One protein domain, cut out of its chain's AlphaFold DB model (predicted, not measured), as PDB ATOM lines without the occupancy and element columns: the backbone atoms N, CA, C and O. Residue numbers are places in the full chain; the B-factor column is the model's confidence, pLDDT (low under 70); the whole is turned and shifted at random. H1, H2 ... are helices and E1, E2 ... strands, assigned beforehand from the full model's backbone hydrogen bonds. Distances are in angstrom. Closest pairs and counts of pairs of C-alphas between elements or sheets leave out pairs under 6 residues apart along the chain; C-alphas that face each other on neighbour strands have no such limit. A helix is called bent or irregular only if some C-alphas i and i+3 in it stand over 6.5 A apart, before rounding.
ATOM      1  N   THR A  10      18.705  -7.916   7.394       50.66
ATOM      2  CA  THR A  10      19.741  -8.369   6.472       50.66
ATOM      3  C   THR A  10      20.999  -7.513   6.658       50.66
ATOM      4  O   THR A  10      21.187  -6.502   5.984       50.66
ATOM      5  N   VAL A  11      21.834  -7.850   7.645       49.16
ATOM      6  CA  VAL A  11      23.001  -7.041   8.043       49.16
ATOM      7  C   VAL A  11      24.296  -7.744   7.649       49.16
ATOM      8  O   VAL A  11      24.649  -8.775   8.219       49.16
ATOM      9  N   CYS A  12      25.052  -7.143   6.726       45.28
ATOM     10  CA  CYS A  12      26.425  -7.550   6.448       45.28
ATOM     11  C   CYS A  12      27.359  -6.978   7.530       45.28
ATOM     12  O   CYS A  12      27.577  -5.765   7.613       45.28
ATOM     13  N   ARG A  13      27.934  -7.843   8.381       45.34
ATOM     14  CA  ARG A  13      28.829  -7.412   9.479       45.34
ATOM     15  C   ARG A  13      30.163  -6.824   9.010       45.34
ATOM     16  O   ARG A  13      30.790  -6.122   9.793       45.34
ATOM     17  N   HIS A  14      30.588  -7.059   7.767       41.72
ATOM     18  CA  HIS A  14      31.876  -6.549   7.273       41.72
ATOM     19  C   HIS A  14      31.882  -5.026   7.056       41.72
ATOM     20  O   HIS A  14      32.928  -4.393   7.154       41.72
ATOM     21  N   CYS A  15      30.718  -4.420   6.811       39.88
ATOM     22  CA  CYS A  15      30.586  -2.978   6.581       39.88
ATOM     23  C   CYS A  15      29.485  -2.308   7.420       39.88
ATOM     24  O   CYS A  15      29.337  -1.088   7.358       39.88
ATOM     25  N   GLY A  16      28.692  -3.075   8.180       52.44
ATOM     26  CA  GLY A  16      27.512  -2.560   8.883       52.44
ATOM     27  C   GLY A  16      26.416  -2.049   7.939       52.44
ATOM     28  O   GLY A  16      25.474  -1.400   8.391       52.44
ATOM     29  N   GLN A  17      26.533  -2.315   6.634       56.84
ATOM     30  CA  GLN A  17      25.548  -1.904   5.643       56.84
ATOM     31  C   GLN A  17      24.438  -2.952   5.574       56.84
ATOM     32  O   GLN A  17      24.695  -4.156   5.481       56.84
ATOM     33  N   GLY A  18      23.194  -2.481   5.640       66.25
ATOM     34  CA  GLY A  18      22.034  -3.316   5.363       66.25
ATOM     35  C   GLY A  18      21.983  -3.666   3.877       66.25
ATOM     36  O   GLY A  18      22.151  -2.783   3.034       66.25
ATOM     37  N   CYS A  19      21.745  -4.934   3.561       77.56
ATOM     38  CA  CYS A  19      21.370  -5.347   2.209       77.56
ATOM     39  C   CYS A  19      19.857  -5.161   2.039       77.56
ATOM     40  O   CYS A  19      19.104  -5.246   3.011       77.56
ATOM     41  N   ARG A  20      19.395  -4.893   0.814       83.69
ATOM     42  CA  ARG A  20      17.977  -4.598   0.547       83.69
ATOM     43  C   ARG A  20      17.161  -5.853   0.250       83.69
ATOM     44  O   ARG A  20      15.936  -5.787   0.242       83.69
ATOM     45  N   SER A  21      17.829  -6.986   0.036       88.31
ATOM     46  CA  SER A  21      17.202  -8.278  -0.241       88.31
ATOM     47  C   SER A  21      18.092  -9.470   0.158       88.31
ATOM     48  O   SER A  21      19.303  -9.304   0.347       88.31
ATOM     49  N   PRO A  22      17.520 -10.687   0.276       92.81
ATOM     50  CA  PRO A  22      18.288 -11.908   0.535       92.81
ATOM     51  C   PRO A  22      19.299 -12.228  -0.574       92.81
ATOM     52  O   PRO A  22      20.443 -12.563  -0.274       92.81
ATOM     53  N   VAL A  23      18.930 -12.060  -1.848       94.56
ATOM     54  CA  VAL A  23      19.853 -12.262  -2.982       94.56
ATOM     55  C   VAL A  23      21.081 -11.342  -2.906       94.56
ATOM     56  O   VAL A  23      22.203 -11.808  -3.099       94.56
ATOM     57  N   GLU A  24      20.904 -10.062  -2.550       92.94
ATOM     58  CA  GLU A  24      22.020  -9.119  -2.369       92.94
ATOM     59  C   GLU A  24      22.929  -9.533  -1.206       92.94
ATOM     60  O   GLU A  24      24.154  -9.468  -1.320       92.94
ATOM     61  N   LEU A  25      22.342  -9.992  -0.094       91.81
ATOM     62  CA  LEU A  25      23.110 -10.498   1.044       91.81
ATOM     63  C   LEU A  25      23.949 -11.705   0.654       91.81
ATOM     64  O   LEU A  25      25.129 -11.772   1.003       91.81
ATOM     65  N   ALA A  26      23.341 -12.654  -0.053       94.19
ATOM     66  CA  ALA A  26      24.002 -13.885  -0.437       94.19
ATOM     67  C   ALA A  26      25.154 -13.633  -1.420       94.19
ATOM     68  O   ALA A  26      26.225 -14.221  -1.272       94.19
ATOM     69  N   ALA A  27      24.990 -12.680  -2.343       93.62
ATOM     70  CA  ALA A  27      26.055 -12.266  -3.254       93.62
ATOM     71  C   ALA A  27      27.244 -11.620  -2.520       93.62
ATOM     72  O   ALA A  27      28.396 -11.770  -2.931       93.62
ATOM     73  N   ALA A  28      26.985 -10.932  -1.404       91.81
ATOM     74  CA  ALA A  28      28.000 -10.237  -0.619       91.81
ATOM     75  C   ALA A  28      28.657 -11.094   0.483       91.81
ATOM     76  O   ALA A  28      29.632 -10.646   1.084       91.81
ATOM     77  N   SER A  29      28.166 -12.309   0.758       93.19
ATOM     78  CA  SER A  29      28.536 -13.073   1.964       93.19
ATOM     79  C   SER A  29      29.129 -14.443   1.641       93.19
ATOM     80  O   SER A  29      28.650 -15.138   0.753       93.19
ATOM     81  N   ASP A  30      30.171 -14.841   2.371       95.50
ATOM     82  CA  ASP A  30      30.711 -16.212   2.316       95.50
ATOM     83  C   ASP A  30      30.029 -17.137   3.337       95.50
ATOM     84  O   ASP A  30      29.931 -18.341   3.123       95.50
ATOM     85  N   LEU A  31      29.510 -16.563   4.427       96.62
ATOM     86  CA  LEU A  31      28.716 -17.236   5.451       96.62
ATOM     87  C   LEU A  31      27.459 -16.412   5.740       96.62
ATOM     88  O   LEU A  31      27.544 -15.221   6.043       96.62
ATOM     89  N   ILE A  32      26.299 -17.060   5.673       96.81
ATOM     90  CA  ILE A  32      24.985 -16.466   5.912       96.81
ATOM     91  C   ILE A  32      24.369 -17.142   7.135       96.81
ATOM     92  O   ILE A  32      24.034 -18.323   7.100       96.81
ATOM     93  N   CYS A  33      24.190 -16.386   8.214       96.44
ATOM     94  CA  CYS A  33      23.584 -16.857   9.459       96.44
ATOM     95  C   CYS A  33      22.085 -16.516   9.486       96.44
ATOM     96  O   CYS A  33      21.724 -15.347   9.630       96.44
ATOM     97  N   LEU A  34      21.210 -17.520   9.385       95.50
ATOM     98  CA  LEU A  34      19.754 -17.349   9.422       95.50
ATOM     99  C   LEU A  34      19.207 -17.532  10.835       95.50
ATOM    100  O   LEU A  34      19.320 -18.608  11.420       95.50
ATOM    101  N   CYS A  35      18.589 -16.480  11.368       94.94
ATOM    102  CA  CYS A  35      17.927 -16.471  12.670       94.94
ATOM    103  C   CYS A  35      16.538 -15.828  12.524       94.94
ATOM    104  O   CYS A  35      16.352 -14.639  12.772       94.94
ATOM    105  N   VAL A  36      15.601 -16.633  12.037       94.50
ATOM    106  CA  VAL A  36      14.182 -16.333  11.784       94.50
ATOM    107  C   VAL A  36      13.262 -17.162  12.689       94.50
ATOM    108  O   VAL A  36      13.754 -17.961  13.495       94.50
ATOM    109  N   VAL A  37      11.943 -16.976  12.594       91.44
ATOM    110  CA  VAL A  37      10.979 -17.559  13.540       91.44
ATOM    111  C   VAL A  37      10.759 -19.046  13.284       91.44
ATOM    112  O   VAL A  37      10.765 -19.821  14.240       91.44
ATOM    113  N   GLY A  38      10.600 -19.466  12.028       92.56
ATOM    114  CA  GLY A  38      10.302 -20.865  11.725       92.56
ATOM    115  C   GLY A  38      10.637 -21.315  10.309       92.56
ATOM    116  O   GLY A  38      11.253 -20.604   9.518       92.56
ATOM    117  N   ASP A  39      10.221 -22.543  10.003       96.81
ATOM    118  CA  ASP A  39      10.509 -23.249   8.753       96.81
ATOM    119  C   ASP A  39      10.039 -22.481   7.509       96.81
ATOM    120  O   ASP A  39      10.761 -22.415   6.517       96.81
ATOM    121  N   ALA A  40       8.857 -21.858   7.577       95.44
ATOM    122  CA  ALA A  40       8.302 -21.077   6.472       95.44
ATOM    123  C   ALA A  40       9.196 -19.883   6.099       95.44
ATOM    124  O   ALA A  40       9.429 -19.651   4.917       95.44
ATOM    125  N   ASP A  41       9.759 -19.193   7.094       94.56
ATOM    126  CA  ASP A  41      10.659 -18.059   6.863       94.56
ATOM    127  C   ASP A  41      11.983 -18.518   6.232       94.56
ATOM    128  O   ASP A  41      12.567 -17.819   5.405       94.56
ATOM    129  N   VAL A  42      12.477 -19.706   6.613       96.19
ATOM    130  CA  VAL A  42      13.686 -20.292   6.013       96.19
ATOM    131  C   VAL A  42      13.455 -20.585   4.533       96.19
ATOM    132  O   VAL A  42      14.289 -20.216   3.709       96.19
ATOM    133  N   GLU A  43      12.332 -21.216   4.188       94.75
ATOM    134  CA  GLU A  43      11.983 -21.513   2.794       94.75
ATOM    135  C   GLU A  43      11.749 -20.226   1.982       94.75
ATOM    136  O   GLU A  43      12.255 -20.119   0.863       94.75
ATOM    137  N   GLU A  44      11.053 -19.233   2.551       94.19
ATOM    138  CA  GLU A  44      10.810 -17.928   1.916       94.19
ATOM    139  C   GLU A  44      12.120 -17.203   1.598       94.19
ATOM    140  O   GLU A  44      12.314 -16.724   0.481       94.19
ATOM    141  N   LEU A  45      13.049 -17.147   2.557       95.44
ATOM    142  CA  LEU A  45      14.332 -16.480   2.351       95.44
ATOM    143  C   LEU A  45      15.257 -17.272   1.429       95.44
ATOM    144  O   LEU A  45      16.052 -16.672   0.709       95.44
ATOM    145  N   ALA A  46      15.206 -18.603   1.446       95.12
ATOM    146  CA  ALA A  46      16.115 -19.431   0.664       95.12
ATOM    147  C   ALA A  46      15.788 -19.442  -0.836       95.12
ATOM    148  O   ALA A  46      16.707 -19.523  -1.660       95.12
ATOM    149  N   HIS A  47      14.505 -19.394  -1.196       93.50
ATOM    150  CA  HIS A  47      14.026 -19.720  -2.541       93.50
ATOM    151  C   HIS A  47      13.490 -18.518  -3.334       93.50
ATOM    152  O   HIS A  47      13.336 -17.413  -2.827       93.50
ATOM    153  N   GLY A  48      13.229 -18.750  -4.624       91.44
ATOM    154  CA  GLY A  48      12.782 -17.727  -5.571       91.44
ATOM    155  C   GLY A  48      13.915 -16.861  -6.127       91.44
ATOM    156  O   GLY A  48      15.064 -16.950  -5.695       91.44
ATOM    157  N   ASP A  49      13.576 -16.006  -7.093       91.00
ATOM    158  CA  ASP A  49      14.545 -15.164  -7.816       91.00
ATOM    159  C   ASP A  49      15.230 -14.124  -6.915       91.00
ATOM    160  O   ASP A  49      16.327 -13.659  -7.212       91.00
ATOM    161  N   ASN A  50      14.597 -13.787  -5.787       90.94
ATOM    162  CA  ASN A  50      15.120 -12.858  -4.785       90.94
ATOM    163  C   ASN A  50      15.660 -13.567  -3.524       90.94
ATOM    164  O   ASN A  50      15.990 -12.901  -2.539       90.94
ATOM    165  N   GLY A  51      15.722 -14.903  -3.536       94.50
ATOM    166  CA  GLY A  51      16.154 -15.722  -2.406       94.50
ATOM    167  C   GLY A  51      17.671 -15.849  -2.280       94.50
ATOM    168  O   GLY A  51      18.438 -15.525  -3.189       94.50
ATOM    169  N   LEU A  52      18.122 -16.382  -1.147       95.94
ATOM    170  CA  LEU A  52      19.540 -16.589  -0.845       95.94
ATOM    171  C   LEU A  52      20.211 -17.487  -1.883       95.94
ATOM    172  O   LEU A  52      21.292 -17.164  -2.363       95.94
ATOM    173  N   LEU A  53      19.565 -18.588  -2.285       96.62
ATOM    174  CA  LEU A  53      20.154 -19.514  -3.253       96.62
ATOM    175  C   LEU A  53      20.325 -18.882  -4.641       96.62
ATOM    176  O   LEU A  53      21.192 -19.319  -5.395       96.62
ATOM    177  N   ALA A  54      19.533 -17.862  -4.992       95.75
ATOM    178  CA  ALA A  54      19.682 -17.141  -6.253       95.75
ATOM    179  C   ALA A  54      20.979 -16.320  -6.310       95.75
ATOM    180  O   ALA A  54      21.573 -16.214  -7.380       95.75
ATOM    181  N   GLY A  55      21.427 -15.780  -5.170       94.81
ATOM    182  CA  GLY A  55      22.595 -14.896  -5.082       94.81
ATOM    183  C   GLY A  55      23.833 -15.529  -4.452       94.81
ATOM    184  O   GLY A  55      24.906 -14.937  -4.505       94.81
ATOM    185  N   ALA A  56      23.702 -16.707  -3.841       95.69
ATOM    186  CA  ALA A  56      24.785 -17.355  -3.117       95.69
ATOM    187  C   ALA A  56      25.975 -17.682  -4.028       95.69
ATOM    188  O   ALA A  56      25.830 -18.256  -5.111       95.69
ATOM    189  N   LYS A  57      27.174 -17.336  -3.554       95.06
ATOM    190  CA  LYS A  57      28.433 -17.659  -4.226       95.06
ATOM    191  C   LYS A  57      28.727 -19.163  -4.116       95.06
ATOM    192  O   LYS A  57      28.437 -19.753  -3.070       95.06
ATOM    193  N   PRO A  58      29.358 -19.788  -5.123       95.00
ATOM    194  CA  PRO A  58      29.929 -21.121  -4.954       95.00
ATOM    195  C   PRO A  58      30.872 -21.161  -3.745       95.00
ATOM    196  O   PRO A  58      31.600 -20.200  -3.494       95.00
ATOM    197  N   ASN A  59      30.861 -22.270  -3.008       95.56
ATOM    198  CA  ASN A  59      31.592 -22.495  -1.756       95.56
ATOM    199  C   ASN A  59      31.165 -21.600  -0.574       95.56
ATOM    200  O   ASN A  59      31.854 -21.570   0.445       95.56
ATOM    201  N   SER A  60      30.045 -20.874  -0.684       97.69
ATOM    202  CA  SER A  60      29.448 -20.186   0.467       97.69
ATOM    203  C   SER A  60      28.676 -21.152   1.368       97.69
ATOM    204  O   SER A  60      28.321 -22.265   0.967       97.69
ATOM    205  N   VAL A  61      28.413 -20.714   2.600       98.50
ATOM    206  CA  VAL A  61      27.723 -21.501   3.623       98.50
ATOM    207  C   VAL A  61      26.467 -20.780   4.102       98.50
ATOM    208  O   VAL A  61      26.506 -19.596   4.438       98.50
ATOM    209  N   ILE A  62      25.357 -21.509   4.206       98.44
ATOM    210  CA  ILE A  62      24.152 -21.069   4.915       98.44
ATOM    211  C   ILE A  62      24.071 -21.828   6.243       98.44
ATOM    212  O   ILE A  62      23.919 -23.049   6.264       98.44
ATOM    213  N   ALA A  63      24.160 -21.102   7.355       98.50
ATOM    214  CA  ALA A  63      24.016 -21.628   8.706       98.50
ATOM    215  C   ALA A  63      22.631 -21.288   9.271       98.50
ATOM    216  O   ALA A  63      22.297 -20.117   9.466       98.50
ATOM    217  N   VAL A  64      21.822 -22.304   9.569       98.44
ATOM    218  CA  VAL A  64      20.479 -22.123  10.142       98.44
ATOM    219  C   VAL A  64      20.561 -22.141  11.671       98.44
ATOM    220  O   VAL A  64      20.686 -23.204  12.274       98.44
ATOM    221  N   HIS A  65      20.490 -20.969  12.309       98.00
ATOM    222  CA  HIS A  65      20.470 -20.819  13.774       98.00
ATOM    223  C   HIS A  65      19.070 -20.909  14.387       98.00
ATOM    224  O   HIS A  65      18.941 -21.152  15.592       98.00
ATOM    225  N   SER A  66      18.023 -20.710  13.586       95.44
ATOM    226  CA  SER A  66      16.643 -20.959  14.005       95.44
ATOM    227  C   SER A  66      16.468 -22.396  14.477       95.44
ATOM    228  O   SER A  66      17.097 -23.310  13.950       95.44
ATOM    229  N   THR A  67      15.590 -22.603  15.456       96.81
ATOM    230  CA  THR A  67      15.133 -23.956  15.791       96.81
ATOM    231  C   THR A  67      14.016 -24.323  14.819       96.81
ATOM    232  O   THR A  67      12.927 -23.771  14.922       96.81
ATOM    233  N   VAL A  68      14.305 -25.212  13.870       98.12
ATOM    234  CA  VAL A  68      13.387 -25.640  12.797       98.12
ATOM    235  C   VAL A  68      13.368 -27.161  12.692       98.12
ATOM    236  O   VAL A  68      14.152 -27.856  13.346       98.12
ATOM    237  N   HIS A  69      12.484 -27.707  11.862       98.19
ATOM    238  CA  HIS A  69      12.451 -29.138  11.625       98.19
ATOM    239  C   HIS A  69      13.760 -29.618  10.953       98.19
ATOM    240  O   HIS A  69      14.218 -29.000   9.988       98.19
ATOM    241  N   PRO A  70      14.364 -30.752  11.372       98.44
ATOM    242  CA  PRO A  70      15.605 -31.258  10.773       98.44
ATOM    243  C   PRO A  70      15.519 -31.464   9.254       98.44
ATOM    244  O   PRO A  70      16.496 -31.245   8.539       98.44
ATOM    245  N   ASN A  71      14.346 -31.862   8.748       98.31
ATOM    246  CA  ASN A  71      14.142 -32.038   7.306       98.31
ATOM    247  C   ASN A  71      14.182 -30.720   6.528       98.31
ATOM    248  O   ASN A  71      14.627 -30.744   5.390       98.31
ATOM    249  N   THR A  72      13.810 -29.587   7.126       98.12
ATOM    250  CA  THR A  72      13.925 -28.270   6.480       98.12
ATOM    251  C   THR A  72      15.383 -27.980   6.132       98.12
ATOM    252  O   THR A  72      15.707 -27.636   5.000       98.12
ATOM    253  N   CYS A  73      16.308 -28.248   7.061       98.44
ATOM    254  CA  CYS A  73      17.742 -28.104   6.804       98.44
ATOM    255  C   CYS A  73      18.263 -29.109   5.763       98.44
ATOM    256  O   CYS A  73      19.079 -28.745   4.920       98.44
ATOM    257  N   ARG A  74      17.785 -30.361   5.789       98.62
ATOM    258  CA  ARG A  74      18.193 -31.402   4.825       98.62
ATOM    259  C   ARG A  74      17.731 -31.092   3.402       98.62
ATOM    260  O   ARG A  74      18.519 -31.209   2.466       98.62
ATOM    261  N   GLU A  75      16.482 -30.667   3.234       98.25
ATOM    262  CA  GLU A  75      15.948 -30.283   1.925       98.25
ATOM    263  C   GLU A  75      16.619 -29.012   1.400       98.25
ATOM    264  O   GLU A  75      16.979 -28.949   0.221       98.25
ATOM    265  N   LEU A  76      16.883 -28.037   2.276       98.25
ATOM    266  CA  LEU A  76      17.668 -26.862   1.917       98.25
ATOM    267  C   LEU A  76      19.076 -27.255   1.444       98.25
ATOM    268  O   LEU A  76      19.496 -26.806   0.378       98.25
ATOM    269  N   ALA A  77      19.773 -28.137   2.170       98.38
ATOM    270  CA  ALA A  77      21.095 -28.643   1.789       98.38
ATOM    271  C   ALA A  77      21.086 -29.319   0.413       98.38
ATOM    272  O   ALA A  77      21.931 -29.028  -0.433       98.38
ATOM    273  N   LYS A  78      20.085 -30.165   0.151       97.94
ATOM    274  CA  LYS A  78      19.919 -30.847  -1.138       97.94
ATOM    275  C   LYS A  78      19.753 -29.859  -2.296       97.94
ATOM    276  O   LYS A  78      20.391 -30.017  -3.334       97.94
ATOM    277  N   LYS A  79      18.910 -28.835  -2.128       97.06
ATOM    278  CA  LYS A  79      18.684 -27.796  -3.150       97.06
ATOM    279  C   LYS A  79      19.916 -26.895  -3.330       97.06
ATOM    280  O   LYS A  79      20.225 -26.499  -4.452       97.06
ATOM    281  N   ALA A  80      20.621 -26.585  -2.242       97.56
ATOM    282  CA  ALA A  80      21.812 -25.737  -2.229       97.56
ATOM    283  C   ALA A  80      23.030 -26.403  -2.899       97.56
ATOM    284  O   ALA A  80      23.792 -25.731  -3.597       97.56
ATOM    285  N   ALA A  81      23.161 -27.728  -2.777       96.25
ATOM    286  CA  ALA A  81      24.261 -28.494  -3.359       96.25
ATOM    287  C   ALA A  81      24.374 -28.324  -4.884       96.25
ATOM    288  O   ALA A  81      25.478 -28.216  -5.412       96.25
ATOM    289  N   ALA A  82      23.244 -28.198  -5.594       93.69
ATOM    290  CA  ALA A  82      23.221 -27.948  -7.041       93.69
ATOM    291  C   ALA A  82      23.887 -26.618  -7.452       93.69
ATOM    292  O   ALA A  82      24.188 -26.412  -8.625       93.69
ATOM    293  N   ARG A  83      24.114 -25.712  -6.493       94.12
ATOM    294  CA  ARG A  83      24.763 -24.408  -6.680       94.12
ATOM    295  C   ARG A  83      26.150 -24.336  -6.033       94.12
ATOM    296  O   ARG A  83      26.745 -23.263  -5.992       94.12
ATOM    297  N   GLY A  84      26.659 -25.456  -5.516       96.69
ATOM    298  CA  GLY A  84      27.919 -25.496  -4.772       96.69
ATOM    299  C   GLY A  84      27.855 -24.740  -3.443       96.69
ATOM    300  O   GLY A  84      28.868 -24.203  -3.011       96.69
ATOM    301  N   VAL A  85      26.672 -24.645  -2.829       98.25
ATOM    302  CA  VAL A  85      26.463 -23.972  -1.541       98.25
ATOM    303  C   VAL A  85      26.290 -25.029  -0.457       98.25
ATOM    304  O   VAL A  85      25.460 -25.931  -0.593       98.25
ATOM    305  N   SER A  86      27.049 -24.899   0.628       98.56
ATOM    306  CA  SER A  86      26.941 -25.781   1.788       98.56
ATOM    307  C   SER A  86      25.881 -25.270   2.756       98.56
ATOM    308  O   SER A  86      25.705 -24.065   2.941       98.56
ATOM    309  N   VAL A  87      25.180 -26.188   3.414       98.69
ATOM    310  CA  VAL A  87      24.181 -25.857   4.433       98.69
ATOM    311  C   VAL A  87      24.518 -26.619   5.699       98.69
ATOM    312  O   VAL A  87      24.744 -27.827   5.652       98.69
ATOM    313  N   ILE A  88      24.532 -25.904   6.819       98.75
ATOM    314  CA  ILE A  88      24.675 -26.475   8.155       98.75
ATOM    315  C   ILE A  88      23.519 -25.994   9.025       98.75
ATOM    316  O   ILE A  88      23.074 -24.847   8.928       98.75
ATOM    317  N   ASP A  89      23.020 -26.855   9.897       98.62
ATOM    318  CA  ASP A  89      22.142 -26.437  10.979       98.62
ATOM    319  C   ASP A  89      22.972 -26.156  12.223       98.62
ATOM    320  O   ASP A  89      23.778 -26.976  12.640       98.62
ATOM    321  N   ALA A  90      22.784 -24.983  12.810       98.31
ATOM    322  CA  ALA A  90      23.560 -24.505  13.943       98.31
ATOM    323  C   ALA A  90      22.658 -23.885  15.028       98.31
ATOM    324  O   ALA A  90      22.933 -22.764  15.469       98.31
ATOM    325  N   PRO A  91      21.557 -24.534  15.461       97.94
ATOM    326  CA  PRO A  91      20.670 -23.955  16.461       97.94
ATOM    327  C   PRO A  91      21.400 -23.566  17.747       97.94
ATOM    328  O   PRO A  91      22.329 -24.239  18.206       97.94
ATOM    329  N   VAL A  92      20.942 -22.469  18.351       96.12
ATOM    330  CA  VAL A  92      21.600 -21.860  19.514       96.12
ATOM    331  C   VAL A  92      20.817 -22.052  20.814       96.12
ATOM    332  O   VAL A  92      19.595 -22.219  20.831       96.12
ATOM    333  N   SER A  93      21.517 -22.035  21.947       91.12
ATOM    334  CA  SER A  93      20.936 -22.049  23.295       91.12
ATOM    335  C   SER A  93      21.572 -20.977  24.179       91.12
ATOM    336  O   SER A  93      22.770 -20.733  24.072       91.12
ATOM    337  N   GLY A  94      20.775 -20.367  25.063       86.88
ATOM    338  CA  GLY A  94      21.223 -19.353  26.030       86.88
ATOM    339  C   GLY A  94      20.435 -18.036  26.011       86.88
ATOM    340  O   GLY A  94      20.486 -17.296  26.987       86.88
ATOM    341  N   GLY A  95      19.671 -17.761  24.950       87.06
ATOM    342  CA  GLY A  95      18.844 -16.551  24.841       87.06
ATOM    343  C   GLY A  95      19.634 -15.275  24.519       87.06
ATOM    344  O   GLY A  95      20.843 -15.315  24.292       87.06
ATOM    345  N   GLY A  96      18.930 -14.137  24.476       85.62
ATOM    346  CA  GLY A  96      19.496 -12.842  24.073       85.62
ATOM    347  C   GLY A  96      20.658 -12.374  24.955       85.62
ATOM    348  O   GLY A  96      21.676 -11.930  24.430       85.62
ATOM    349  N   ASP A  97      20.554 -12.563  26.271       87.75
ATOM    350  CA  ASP A  97      21.605 -12.170  27.221       87.75
ATOM    351  C   ASP A  97      22.898 -12.964  26.991       87.75
ATOM    352  O   ASP A  97      23.989 -12.399  26.923       87.75
ATOM    353  N   ALA A  98      22.790 -14.280  26.777       89.38
ATOM    354  CA  ALA A  98      23.953 -15.096  26.444       89.38
ATOM    355  C   ALA A  98      24.543 -14.724  25.076       89.38
ATOM    356  O   ALA A  98      25.755 -14.813  24.911       89.38
ATOM    357  N   ALA A  99      23.729 -14.284  24.111       89.06
ATOM    358  CA  ALA A  99      24.226 -13.793  22.826       89.06
ATOM    359  C   ALA A  99      25.045 -12.505  22.984       89.06
ATOM    360  O   ALA A  99      26.134 -12.400  22.421       89.06
ATOM    361  N   ALA A 100      24.552 -11.552  23.780       89.25
ATOM    362  CA  ALA A 100      25.246 -10.295  24.056       89.25
ATOM    363  C   ALA A 100      26.576 -10.507  24.800       89.25
ATOM    364  O   ALA A 100      27.540  -9.780  24.571       89.25
ATOM    365  N   GLU A 101      26.640 -11.525  25.659       92.31
ATOM    366  CA  GLU A 101      27.828 -11.859  26.451       92.31
ATOM    367  C   GLU A 101      28.775 -12.863  25.769       92.31
ATOM    368  O   GLU A 101      29.794 -13.238  26.351       92.31
ATOM    369  N   GLY A 102      28.452 -13.324  24.557       92.25
ATOM    370  CA  GLY A 102      29.261 -14.311  23.837       92.25
ATOM    371  C   GLY A 102      29.282 -15.694  24.496       92.25
ATOM    372  O   GLY A 102      30.278 -16.408  24.441       92.25
ATOM    373  N   ARG A 103      28.193 -16.066  25.174       94.62
ATOM    374  CA  ARG A 103      28.051 -17.292  25.971       94.62
ATOM    375  C   ARG A 103      27.056 -18.297  25.400       94.62
ATOM    376  O   ARG A 103      26.637 -19.201  26.124       94.62
ATOM    377  N   LEU A 104      26.646 -18.156  24.141       93.88
ATOM    378  CA  LEU A 104      25.752 -19.134  23.523       93.88
ATOM    379  C   LEU A 104      26.400 -20.524  23.447       93.88
ATOM    380  O   LEU A 104      27.622 -20.666  23.372       93.88
ATOM    381  N   LEU A 105      25.546 -21.544  23.430       95.25
ATOM    382  CA  LEU A 105      25.880 -22.880  22.952       95.25
ATOM    383  C   LEU A 105      25.364 -23.012  21.519       95.25
ATOM    384  O   LEU A 105      24.167 -22.834  21.294       95.25
ATOM    385  N   VAL A 106      26.242 -23.363  20.584       97.69
ATOM    386  CA  VAL A 106      25.890 -23.672  19.194       97.69
ATOM    387  C   VAL A 106      25.989 -25.182  18.995       97.69
ATOM    388  O   VAL A 106      27.045 -25.780  19.208       97.69
ATOM    389  N   MET A 107      24.878 -25.798  18.604       98.19
ATOM    390  CA  MET A 107      24.763 -27.230  18.315       98.19
ATOM    391  C   MET A 107      24.762 -27.404  16.801       98.19
ATOM    392  O   MET A 107      23.795 -27.007  16.165       98.19
ATOM    393  N   VAL A 108      25.831 -27.945  16.219       98.62
ATOM    394  CA  VAL A 108      26.050 -27.916  14.767       98.62
ATOM    395  C   VAL A 108      25.902 -29.302  14.140       98.62
ATOM    396  O   VAL A 108      26.592 -30.237  14.543       98.62
ATOM    397  N   GLY A 109      25.039 -29.420  13.135       98.69
ATOM    398  CA  GLY A 109      24.966 -30.535  12.193       98.69
ATOM    399  C   GLY A 109      25.445 -30.102  10.806       98.69
ATOM    400  O   GLY A 109      25.116 -29.013  10.335       98.69
ATOM    401  N   GLY A 110      26.250 -30.934  10.151       98.38
ATOM    402  CA  GLY A 110      26.811 -30.644   8.835       98.38
ATOM    403  C   GLY A 110      28.140 -31.338   8.568       98.38
ATOM    404  O   GLY A 110      28.678 -32.034   9.429       98.38
ATOM    405  N   ASP A 111      28.666 -31.123   7.365       98.12
ATOM    406  CA  ASP A 111      30.003 -31.580   6.992       98.12
ATOM    407  C   ASP A 111      31.065 -30.986   7.928       98.12
ATOM    408  O   ASP A 111      31.045 -29.790   8.226       98.12
ATOM    409  N   ARG A 112      31.990 -31.826   8.408       97.94
ATOM    410  CA  ARG A 112      32.981 -31.429   9.417       97.94
ATOM    411  C   ARG A 112      33.836 -30.254   8.950       97.94
ATOM    412  O   ARG A 112      34.056 -29.340   9.740       97.94
ATOM    413  N   ASP A 113      34.289 -30.258   7.704       98.06
ATOM    414  CA  ASP A 113      35.204 -29.235   7.200       98.06
ATOM    415  C   ASP A 113      34.478 -27.892   7.057       98.06
ATOM    416  O   ASP A 113      35.004 -26.846   7.441       98.06
ATOM    417  N   VAL A 114      33.212 -27.927   6.624       98.19
ATOM    418  CA  VAL A 114      32.337 -26.744   6.590       98.19
ATOM    419  C   VAL A 114      32.087 -26.193   7.999       98.19
ATOM    420  O   VAL A 114      32.088 -24.976   8.207       98.19
ATOM    421  N   VAL A 115      31.889 -27.067   8.991       98.25
ATOM    422  CA  VAL A 115      31.707 -26.651  10.389       98.25
ATOM    423  C   VAL A 115      32.967 -25.979  10.933       98.25
ATOM    424  O   VAL A 115      32.865 -24.912  11.545       98.25
ATOM    425  N   GLU A 116      34.149 -26.544  10.682       97.94
ATOM    426  CA  GLU A 116      35.420 -25.946  11.106       97.94
ATOM    427  C   GLU A 116      35.699 -24.610  10.400       97.94
ATOM    428  O   GLU A 116      36.173 -23.673  11.040       97.94
ATOM    429  N   GLN A 117      35.308 -24.456   9.128       97.38
ATOM    430  CA  GLN A 117      35.360 -23.169   8.423       97.38
ATOM    431  C   GLN A 117      34.500 -22.092   9.112       97.38
ATOM    432  O   GLN A 117      34.889 -20.923   9.163       97.38
ATOM    433  N   CYS A 118      33.335 -22.464   9.654       97.81
ATOM    434  CA  CYS A 118      32.412 -21.530  10.310       97.81
ATOM    435  C   CYS A 118      32.762 -21.250  11.780       97.81
ATOM    436  O   CYS A 118      32.345 -20.226  12.334       97.81
ATOM    437  N   ARG A 119      33.527 -22.141  12.422       97.50
ATOM    438  CA  ARG A 119      33.838 -22.097  13.858       97.50
ATOM    439  C   ARG A 119      34.393 -20.748  14.341       97.50
ATOM    440  O   ARG A 119      33.851 -20.253  15.330       97.50
ATOM    441  N   PRO A 120      35.356 -20.090  13.659       96.81
ATOM    442  CA  PRO A 120      35.885 -18.804  14.117       96.81
ATOM    443  C   PRO A 120      34.818 -17.712  14.228       96.81
ATOM    444  O   PRO A 120      34.901 -16.849  15.096       96.81
ATOM    445  N   VAL A 121      33.795 -17.746  13.365       96.81
ATOM    446  CA  VAL A 121      32.673 -16.801  13.422       96.81
ATOM    447  C   VAL A 121      31.760 -17.136  14.596       96.81
ATOM    448  O   VAL A 121      31.363 -16.238  15.339       96.81
ATOM    449  N   PHE A 122      31.456 -18.417  14.798       97.25
ATOM    450  CA  PHE A 122      30.573 -18.868  15.873       97.25
ATOM    451  C   PHE A 122      31.153 -18.561  17.259       97.25
ATOM    452  O   PHE A 122      30.436 -18.091  18.141       97.25
ATOM    453  N   GLU A 123      32.464 -18.719  17.432       95.94
ATOM    454  CA  GLU A 123      33.181 -18.417  18.679       95.94
ATOM    455  C   GLU A 123      33.187 -16.921  19.046       95.94
ATOM    456  O   GLU A 123      33.497 -16.567  20.181       95.94
ATOM    457  N   THR A 124      32.768 -16.024  18.142       95.44
ATOM    458  CA  THR A 124      32.588 -14.597  18.479       95.44
ATOM    459  C   THR A 124      31.352 -14.324  19.338       95.44
ATOM    460  O   THR A 124      31.282 -13.281  19.986       95.44
ATOM    461  N   TYR A 125      30.372 -15.236  19.347       94.56
ATOM    462  CA  TYR A 125      29.123 -15.097  20.106       94.56
ATOM    463  C   TYR A 125      28.756 -16.336  20.935       94.56
ATOM    464  O   TYR A 125      27.728 -16.344  21.620       94.56
ATOM    465  N   ALA A 126      29.586 -17.374  20.901       94.25
ATOM    466  CA  ALA A 126      29.360 -18.627  21.595       94.25
ATOM    467  C   ALA A 126      30.546 -19.002  22.481       94.25
ATOM    468  O   ALA A 126      31.697 -18.913  22.067       94.25
ATOM    469  N   ALA A 127      30.248 -19.512  23.676       94.88
ATOM    470  CA  ALA A 127      31.253 -20.105  24.554       94.88
ATOM    471  C   ALA A 127      31.528 -21.575  24.205       94.88
ATOM    472  O   ALA A 127      32.541 -22.127  24.627       94.88
ATOM    473  N   ALA A 128      30.616 -22.224  23.474       94.44
ATOM    474  CA  ALA A 128      30.760 -23.607  23.043       94.44
ATOM    475  C   ALA A 128      30.126 -23.822  21.665       94.44
ATOM    476  O   ALA A 128      28.983 -23.426  21.426       94.44
ATOM    477  N   VAL A 129      30.859 -24.503  20.784       97.25
ATOM    478  CA  VAL A 129      30.414 -24.900  19.442       97.25
ATOM    479  C   VAL A 129      30.655 -26.401  19.292       97.25
ATOM    480  O   VAL A 129      31.802 -26.847  19.232       97.25
ATOM    481  N   VAL A 130      29.579 -27.186  19.255       97.50
ATOM    482  CA  VAL A 130      29.628 -28.655  19.302       97.50
ATOM    483  C   VAL A 130      29.159 -29.229  17.972       97.50
ATOM    484  O   VAL A 130      28.027 -28.987  17.573       97.50
ATOM    485  N   HIS A 131      30.009 -30.009  17.304       98.38
ATOM    486  CA  HIS A 131      29.636 -30.753  16.097       98.38
ATOM    487  C   HIS A 131      28.986 -32.086  16.479       98.38
ATOM    488  O   HIS A 131      29.559 -32.850  17.253       98.38
ATOM    489  N   LEU A 132      27.786 -32.342  15.962       97.88
ATOM    490  CA  LEU A 132      26.887 -33.410  16.413       97.88
ATOM    491  C   LEU A 132      26.582 -34.454  15.328       97.88
ATOM    492  O   LEU A 132      25.792 -35.361  15.571       97.88
ATOM    493  N   GLY A 133      27.200 -34.335  14.153       98.06
ATOM    494  CA  GLY A 133      26.997 -35.233  13.015       98.06
ATOM    495  C   GLY A 133      26.555 -34.482  11.766       98.06
ATOM    496  O   GLY A 133      26.846 -33.297  11.615       98.06
ATOM    497  N   ASP A 134      25.840 -35.176  10.886       98.50
ATOM    498  CA  ASP A 134      25.407 -34.649   9.589       98.50
ATOM    499  C   ASP A 134      24.277 -33.615   9.722       98.50
ATOM    500  O   ASP A 134      23.717 -33.404  10.806       98.50
ATOM    501  N   VAL A 135      23.898 -32.992   8.601       98.62
ATOM    502  CA  VAL A 135      22.796 -32.020   8.544       98.62
ATOM    503  C   VAL A 135      21.500 -32.595   9.145       98.62
ATOM    504  O   VAL A 135      21.014 -33.679   8.801       98.62
ATOM    505  N   GLY A 136      20.916 -31.828  10.058       98.31
ATOM    506  CA  GLY A 136      19.748 -32.135  10.874       98.31
ATOM    507  C   GLY A 136      20.089 -32.623  12.286       98.31
ATOM    508  O   GLY A 136      19.195 -32.665  13.137       98.31
ATOM    509  N   SER A 137      21.343 -32.992  12.569       98.62
ATOM    510  CA  SER A 137      21.752 -33.503  13.889       98.62
ATOM    511  C   SER A 137      21.750 -32.413  14.968       98.62
ATOM    512  O   SER A 137      21.359 -32.676  16.110       98.62
ATOM    513  N   GLY A 138      22.108 -31.177  14.611       98.25
ATOM    514  CA  GLY A 138      22.030 -30.013  15.494       98.25
ATOM    515  C   GLY A 138      20.585 -29.683  15.870       98.25
ATOM    516  O   GLY A 138      20.276 -29.577  17.057       98.25
ATOM    517  N   GLN A 139      19.672 -29.621  14.891       98.38
ATOM    518  CA  GLN A 139      18.231 -29.432  15.121       98.38
ATOM    519  C   GLN A 139      17.648 -30.549  15.975       98.38
ATOM    520  O   GLN A 139      16.974 -30.277  16.964       98.38
ATOM    521  N   THR A 140      17.949 -31.808  15.649       98.44
ATOM    522  CA  THR A 140      17.467 -32.962  16.423       98.44
ATOM    523  C   THR A 140      17.903 -32.846  17.884       98.44
ATOM    524  O   THR A 140      17.080 -32.952  18.791       98.44
ATOM    525  N   THR A 141      19.176 -32.527  18.121       97.25
ATOM    526  CA  THR A 141      19.709 -32.328  19.476       97.25
ATOM    527  C   THR A 141      19.046 -31.146  20.181       97.25
ATOM    528  O   THR A 141      18.673 -31.256  21.348       97.25
ATOM    529  N   LYS A 142      18.833 -30.025  19.482       96.38
ATOM    530  CA  LYS A 142      18.144 -28.854  20.036       96.38
ATOM    531  C   LYS A 142      16.695 -29.163  20.417       96.38
ATOM    532  O   LYS A 142      16.238 -28.715  21.469       96.38
ATOM    533  N   LEU A 143      15.977 -29.922  19.594       96.94
ATOM    534  CA  LEU A 143      14.600 -30.327  19.867       96.94
ATOM    535  C   LEU A 143      14.527 -31.250  21.088       96.94
ATOM    536  O   LEU A 143      13.706 -31.009  21.971       96.94
ATOM    537  N   LEU A 144      15.435 -32.227  21.199       95.56
ATOM    538  CA  LEU A 144      15.562 -33.068  22.397       95.56
ATOM    539  C   LEU A 144      15.883 -32.233  23.644       95.56
ATOM    540  O   LEU A 144      15.276 -32.419  24.698       95.56
ATOM    541  N   ASN A 145      16.791 -31.265  23.518       89.50
ATOM    542  CA  ASN A 145      17.123 -30.335  24.589       89.50
ATOM    543  C   ASN A 145      15.900 -29.523  25.052       89.50
ATOM    544  O   ASN A 145      15.667 -29.376  26.250       89.50
ATOM    545  N   ASN A 146      15.117 -28.991  24.114       90.44
ATOM    546  CA  ASN A 146      13.928 -28.206  24.435       90.44
ATOM    547  C   ASN A 146      12.813 -29.073  25.037       90.44
ATOM    548  O   ASN A 146      12.137 -28.623  25.959       90.44
ATOM    549  N   LEU A 147      12.651 -30.317  24.573       93.31
ATOM    550  CA  LEU A 147      11.731 -31.281  25.177       93.31
ATOM    551  C   LEU A 147      12.072 -31.516  26.654       93.31
ATOM    552  O   LEU A 147      11.197 -31.388  27.511       93.31
ATOM    553  N   LEU A 148      13.342 -31.804  26.956       89.88
ATOM    554  CA  LEU A 148      13.812 -31.996  28.332       89.88
ATOM    555  C   LEU A 148      13.601 -30.741  29.183       89.88
ATOM    556  O   LEU A 148      13.106 -30.835  30.304       89.88
ATOM    557  N   PHE A 149      13.922 -29.564  28.644       86.31
ATOM    558  CA  PHE A 149      13.696 -28.294  29.330       86.31
ATOM    559  C   PHE A 149      12.221 -28.099  29.711       86.31
ATOM    560  O   PHE A 149      11.918 -27.813  30.870       86.31
ATOM    561  N   THR A 150      11.296 -28.308  28.770       86.19
ATOM    562  CA  THR A 150       9.856 -28.152  29.020       86.19
ATOM    563  C   THR A 150       9.332 -29.187  30.018       86.19
ATOM    564  O   THR A 150       8.567 -28.832  30.916       86.19
ATOM    565  N   ALA A 151       9.771 -30.447  29.924       89.50
ATOM    566  CA  ALA A 151       9.396 -31.491  30.880       89.50
ATOM    567  C   ALA A 151       9.871 -31.159  32.307       89.50
ATOM    568  O   ALA A 151       9.109 -31.288  33.270       89.50
ATOM    569  N   ASN A 152      11.104 -30.665  32.441       85.50
ATOM    570  CA  ASN A 152      11.663 -30.243  33.724       85.50
ATOM    571  C   ASN A 152      10.910 -29.044  34.303       85.50
ATOM    572  O   ASN A 152      10.628 -29.025  35.498       85.50
ATOM    573  N   LEU A 153      10.539 -28.069  33.469       83.94
ATOM    574  CA  LEU A 153       9.767 -26.908  33.905       83.94
ATOM    575  C   LEU A 153       8.377 -27.306  34.420       83.94
ATOM    576  O   LEU A 153       7.969 -26.854  35.490       83.94
ATOM    577  N   ALA A 154       7.670 -28.180  33.697       86.12
ATOM    578  CA  ALA A 154       6.369 -28.691  34.127       86.12
ATOM    579  C   ALA A 154       6.483 -29.459  35.454       86.12
ATOM    580  O   ALA A 154       5.737 -29.196  36.395       86.12
ATOM    581  N   THR A 155       7.482 -30.339  35.559       87.06
ATOM    582  CA  THR A 155       7.755 -31.108  36.782       87.06
ATOM    583  C   THR A 155       8.068 -30.191  37.963       87.06
ATOM    584  O   THR A 155       7.562 -30.402  39.067       87.06
ATOM    585  N   ALA A 156       8.856 -29.136  37.740       82.06
ATOM    586  CA  ALA A 156       9.174 -28.141  38.755       82.06
ATOM    587  C   ALA A 156       7.923 -27.398  39.236       82.06
ATOM    588  O   ALA A 156       7.713 -27.271  40.441       82.06
ATOM    589  N   ALA A 157       7.070 -26.954  38.308       83.00
ATOM    590  CA  ALA A 157       5.826 -26.264  38.635       83.00
ATOM    591  C   ALA A 157       4.897 -27.148  39.486       83.00
ATOM    592  O   ALA A 157       4.420 -26.711  40.535       83.00
ATOM    593  N   THR A 158       4.704 -28.412  39.092       87.94
ATOM    594  CA  THR A 158       3.907 -29.381  39.863       87.94
ATOM    595  C   THR A 158       4.517 -29.653  41.237       87.94
ATOM    596  O   THR A 158       3.796 -29.678  42.232       87.94
ATOM    597  N   THR A 159       5.841 -29.807  41.318       83.75
ATOM    598  CA  THR A 159       6.549 -30.058  42.582       83.75
ATOM    599  C   THR A 159       6.391 -28.890  43.554       83.75
ATOM    600  O   THR A 159       6.139 -29.105  44.737       83.75
ATOM    601  N   LEU A 160       6.490 -27.648  43.066       83.69
ATOM    602  CA  LEU A 160       6.296 -26.453  43.888       83.69
ATOM    603  C   LEU A 160       4.853 -26.336  44.397       83.69
ATOM    604  O   LEU A 160       4.652 -26.052  45.577       83.69
ATOM    605  N   ALA A 161       3.861 -26.595  43.541       86.00
ATOM    606  CA  ALA A 161       2.451 -26.578  43.929       86.00
ATOM    607  C   ALA A 161       2.121 -27.674  44.960       86.00
ATOM    608  O   ALA A 161       1.443 -27.414  45.954       86.00
ATOM    609  N   LEU A 162       2.647 -28.889  44.768       86.38
ATOM    610  CA  LEU A 162       2.495 -29.982  45.728       86.38
ATOM    611  C   LEU A 162       3.182 -29.654  47.060       86.38
ATOM    612  O   LEU A 162       2.592 -29.860  48.117       86.38
ATOM    613  N   GLY A 163       4.397 -29.098  47.018       84.81
ATOM    614  CA  GLY A 163       5.109 -28.640  48.208       84.81
ATOM    615  C   GLY A 163       4.275 -27.653  49.023       84.81
ATOM    616  O   GLY A 163       4.113 -27.844  50.226       84.81
ATOM    617  N   GLN A 164       3.660 -26.665  48.365       84.12
ATOM    618  CA  GLN A 164       2.746 -25.717  49.012       84.12
ATOM    619  C   GLN A 164       1.549 -26.412  49.674       84.12
ATOM    620  O   GLN A 164       1.260 -26.133  50.836       84.12
ATOM    621  N   ALA A 165       0.883 -27.332  48.967       84.44
ATOM    622  CA  ALA A 165      -0.266 -28.073  49.493       84.44
ATOM    623  C   ALA A 165       0.094 -28.954  50.703       84.44
ATOM    624  O   ALA A 165      -0.712 -29.119  51.615       84.44
ATOM    625  N   LEU A 166       1.323 -29.477  50.739       87.19
ATOM    626  CA  LEU A 166       1.864 -30.266  51.850       87.19
ATOM    627  C   LEU A 166       2.446 -29.404  52.988       87.19
ATOM    628  O   LEU A 166       3.045 -29.938  53.919       87.19
ATOM    629  N   GLY A 167       2.294 -28.077  52.933       82.88
ATOM    630  CA  GLY A 167       2.759 -27.155  53.974       82.88
ATOM    631  C   GLY A 167       4.222 -26.715  53.845       82.88
ATOM    632  O   GLY A 167       4.708 -25.942  54.671       82.88
ATOM    633  N   VAL A 168       4.930 -27.128  52.788       73.94
ATOM    634  CA  VAL A 168       6.259 -26.616  52.423       73.94
ATOM    635  C   VAL A 168       6.075 -25.335  51.610       73.94
ATOM    636  O   VAL A 168       6.139 -25.318  50.382       73.94
ATOM    637  N   SER A 169       5.797 -24.231  52.302       62.84
ATOM    638  CA  SER A 169       5.611 -22.942  51.638       62.84
ATOM    639  C   SER A 169       6.955 -22.379  51.138       62.84
ATOM    640  O   SER A 169       7.880 -22.210  51.940       62.84
ATOM    641  N   PHE A 177      13.447 -22.798  48.263       50.41
ATOM    642  CA  PHE A 177      13.408 -22.392  46.853       50.41
ATOM    643  C   PHE A 177      14.712 -22.681  46.072       50.41
ATOM    644  O   PHE A 177      14.622 -23.189  44.951       50.41
ATOM    645  N   PRO A 178      15.920 -22.455  46.641       53.19
ATOM    646  CA  PRO A 178      17.181 -22.787  45.980       53.19
ATOM    647  C   PRO A 178      17.315 -24.275  45.654       53.19
ATOM    648  O   PRO A 178      17.826 -24.603  44.597       53.19
ATOM    649  N   VAL A 179      16.808 -25.180  46.496       56.50
ATOM    650  CA  VAL A 179      16.978 -26.634  46.305       56.50
ATOM    651  C   VAL A 179      16.265 -27.120  45.039       56.50
ATOM    652  O   VAL A 179      16.840 -27.854  44.231       56.50
ATOM    653  N   VAL A 180      15.025 -26.673  44.827       56.47
ATOM    654  CA  VAL A 180      14.243 -27.034  43.634       56.47
ATOM    655  C   VAL A 180      14.776 -26.292  42.403       56.47
ATOM    656  O   VAL A 180      14.992 -26.907  41.360       56.47
ATOM    657  N   ALA A 181      15.071 -24.994  42.529       50.56
ATOM    658  CA  ALA A 181      15.580 -24.179  41.424       50.56
ATOM    659  C   ALA A 181      16.971 -24.624  40.932       50.56
ATOM    660  O   ALA A 181      17.236 -24.618  39.729       50.56
ATOM    661  N   GLU A 182      17.854 -25.046  41.837       51.91
ATOM    662  CA  GLU A 182      19.201 -25.523  41.519       51.91
ATOM    663  C   GLU A 182      19.168 -26.903  40.848       51.91
ATOM    664  O   GLU A 182      19.937 -27.153  39.920       51.91
ATOM    665  N   THR A 183      18.216 -27.761  41.227       53.59
ATOM    666  CA  THR A 183      17.973 -29.053  40.565       53.59
ATOM    667  C   THR A 183      17.499 -28.855  39.119       53.59
ATOM    668  O   THR A 183      18.029 -29.473  38.197       53.59
ATOM    669  N   VAL A 184      16.569 -27.923  38.885       52.22
ATOM    670  CA  VAL A 184      16.068 -27.594  37.536       52.22
ATOM    671  C   VAL A 184      17.147 -26.915  36.688       52.22
ATOM    672  O   VAL A 184      17.328 -27.261  35.523       52.22
ATOM    673  N   SER A 185      17.921 -25.998  37.276       47.72
ATOM    674  CA  SER A 185      18.978 -25.258  36.569       47.72
ATOM    675  C   SER A 185      20.165 -26.140  36.176       47.72
ATOM    676  O   SER A 185      20.737 -25.946  35.108       47.72
ATOM    677  N   ARG A 186      20.516 -27.149  36.990       52.59
ATOM    678  CA  ARG A 186      21.521 -28.171  36.625       52.59
ATOM    679  C   ARG A 186      21.036 -29.136  35.541       52.59
ATOM    680  O   ARG A 186      21.850 -29.858  34.979       52.59
ATOM    681  N   SER A 187      19.736 -29.126  35.254       45.75
ATOM    682  CA  SER A 187      19.100 -29.930  34.208       45.75
ATOM    683  C   SER A 187      18.920 -29.165  32.885       45.75
ATOM    684  O   SER A 187      18.382 -29.717  31.925       45.75
ATOM    685  N   ALA A 188      19.338 -27.893  32.825       47.62
ATOM    686  CA  ALA A 188      19.433 -27.106  31.592       47.62
ATOM    687  C   ALA A 188      20.656 -27.555  30.751       47.62
ATOM    688  O   ALA A 188      21.430 -28.388  31.222       47.62
ATOM    689  N   PRO A 189      20.803 -27.076  29.499       47.22
ATOM    690  CA  PRO A 189      21.215 -27.866  28.338       47.22
ATOM    691  C   PRO A 189      22.393 -28.795  28.593       47.22
ATOM    692  O   PRO A 189      23.392 -28.344  29.153       47.22
ATOM    693  N   LEU A 190      22.244 -30.055  28.144       42.88
ATOM    694  CA  LEU A 190      23.217 -31.153  28.231       42.88
ATOM    695  C   LEU A 190      24.632 -30.608  28.425       42.88
ATOM    696  O   LEU A 190      25.243 -30.096  27.487       42.88
TER     697      LEU A 190
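What this domain is: This is residues 10 to 169 and 177 to 190 of the 231 residues of the protein "NAD binding domain of 6-phosphogluconate dehydrogenase family protein" of Mycobacterium xenopi 4042 (UniProt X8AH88). Picture a head with a long arm: in the head, the sheet E1 E2 E3 has H4 over one face and H6 over the other, with the small sheet E4 E5 next to it. From the head runs the long helix H7, the arm that makes the length, and H8 is folded back beside it. The printed part has 174 residues with eight named helices and five named strands, in the order H1 E1 H2 H3 E2 H4 E3 H5 E4 H6 E5 H7 H8; the class is mixed, helices and strands, and both sheets are parallel. The whole is only just loose, close to compact, with a radius of gyration of the C-alphas of 19.0 A, and spans 64 by 31 by 29 A.

Where its parts are: Start at residues 10 to 21, which hold no named element. Find C-alpha 22 at (18.288, -11.908, 0.535), where H1, residues 22 to 28, begins. Next come E1, 31 to 34; H2, 39 to 46; H3, 52 to 55; E2, 61 to 64; H4, 70 to 81, 16.8 A long; E3, 86 to 89; H5, 95 to 100; E4, 104 to 108; H6, 112 to 122, 14.3 A; and E5, 126 to 131. H6 is irregular: C-alphas 117 and 120 are 7.2 A apart. From C-alpha 137 at (21.752, -33.503, 13.889), H7 runs 42.2 A to C-alpha 165 at (-0.266, -28.073, 49.493). H8 is residues 177 to 185.

How they stand to each other: In the sheet E1 E2 E3, look at N 32 and O 61, 2.8 A, and N 62 and O 86, 2.9 A, within hydrogen-bond range. Three layers, helices on both faces of this sheet, are formed by H4, height 7.4 A and along E3, and H6, height 9.6 A and across the strands. E4 and E5 have N 106 and O 128 at 2.9 A. E1 H2 H3 E2, E2 H4 E3 and E4 H6 E5 are strand-helix-strand units, parallel neighbour strands with helices between, with right-handed crossovers. H1 touches H3, C-alphas of Val 23 and Gly 55 closest at 4.3 A. H5 touches no helix; its Ala 98 comes closest to Leu 104 of E4, C-alphas 5.3 A apart. H7 touches H8 with residues 152 to 160 alone, Asn 152 and Val 184 closest, C-alphas 6.4 A apart, opposite ways at a shallow tilt of 17 degrees. Every O i to N i+4 pair is within range in H1, H2, H4, H5, H7 and H8; H6 has 5 of 7, and H3 is too short for one.

The domain as a whole: The C-alphas farthest apart are those of Pro 58 and Gly 167, 65.2 A. Residues 170 to 176 are not printed, and C-alphas 169 and 177 are 9.2 A apart across this cut, in the link from H7 to H8; the links printed whole are tight. Residues 162 to 167 stand free. pLDDT is under 70 at residues 10 to 18, 169 and 177 to 190.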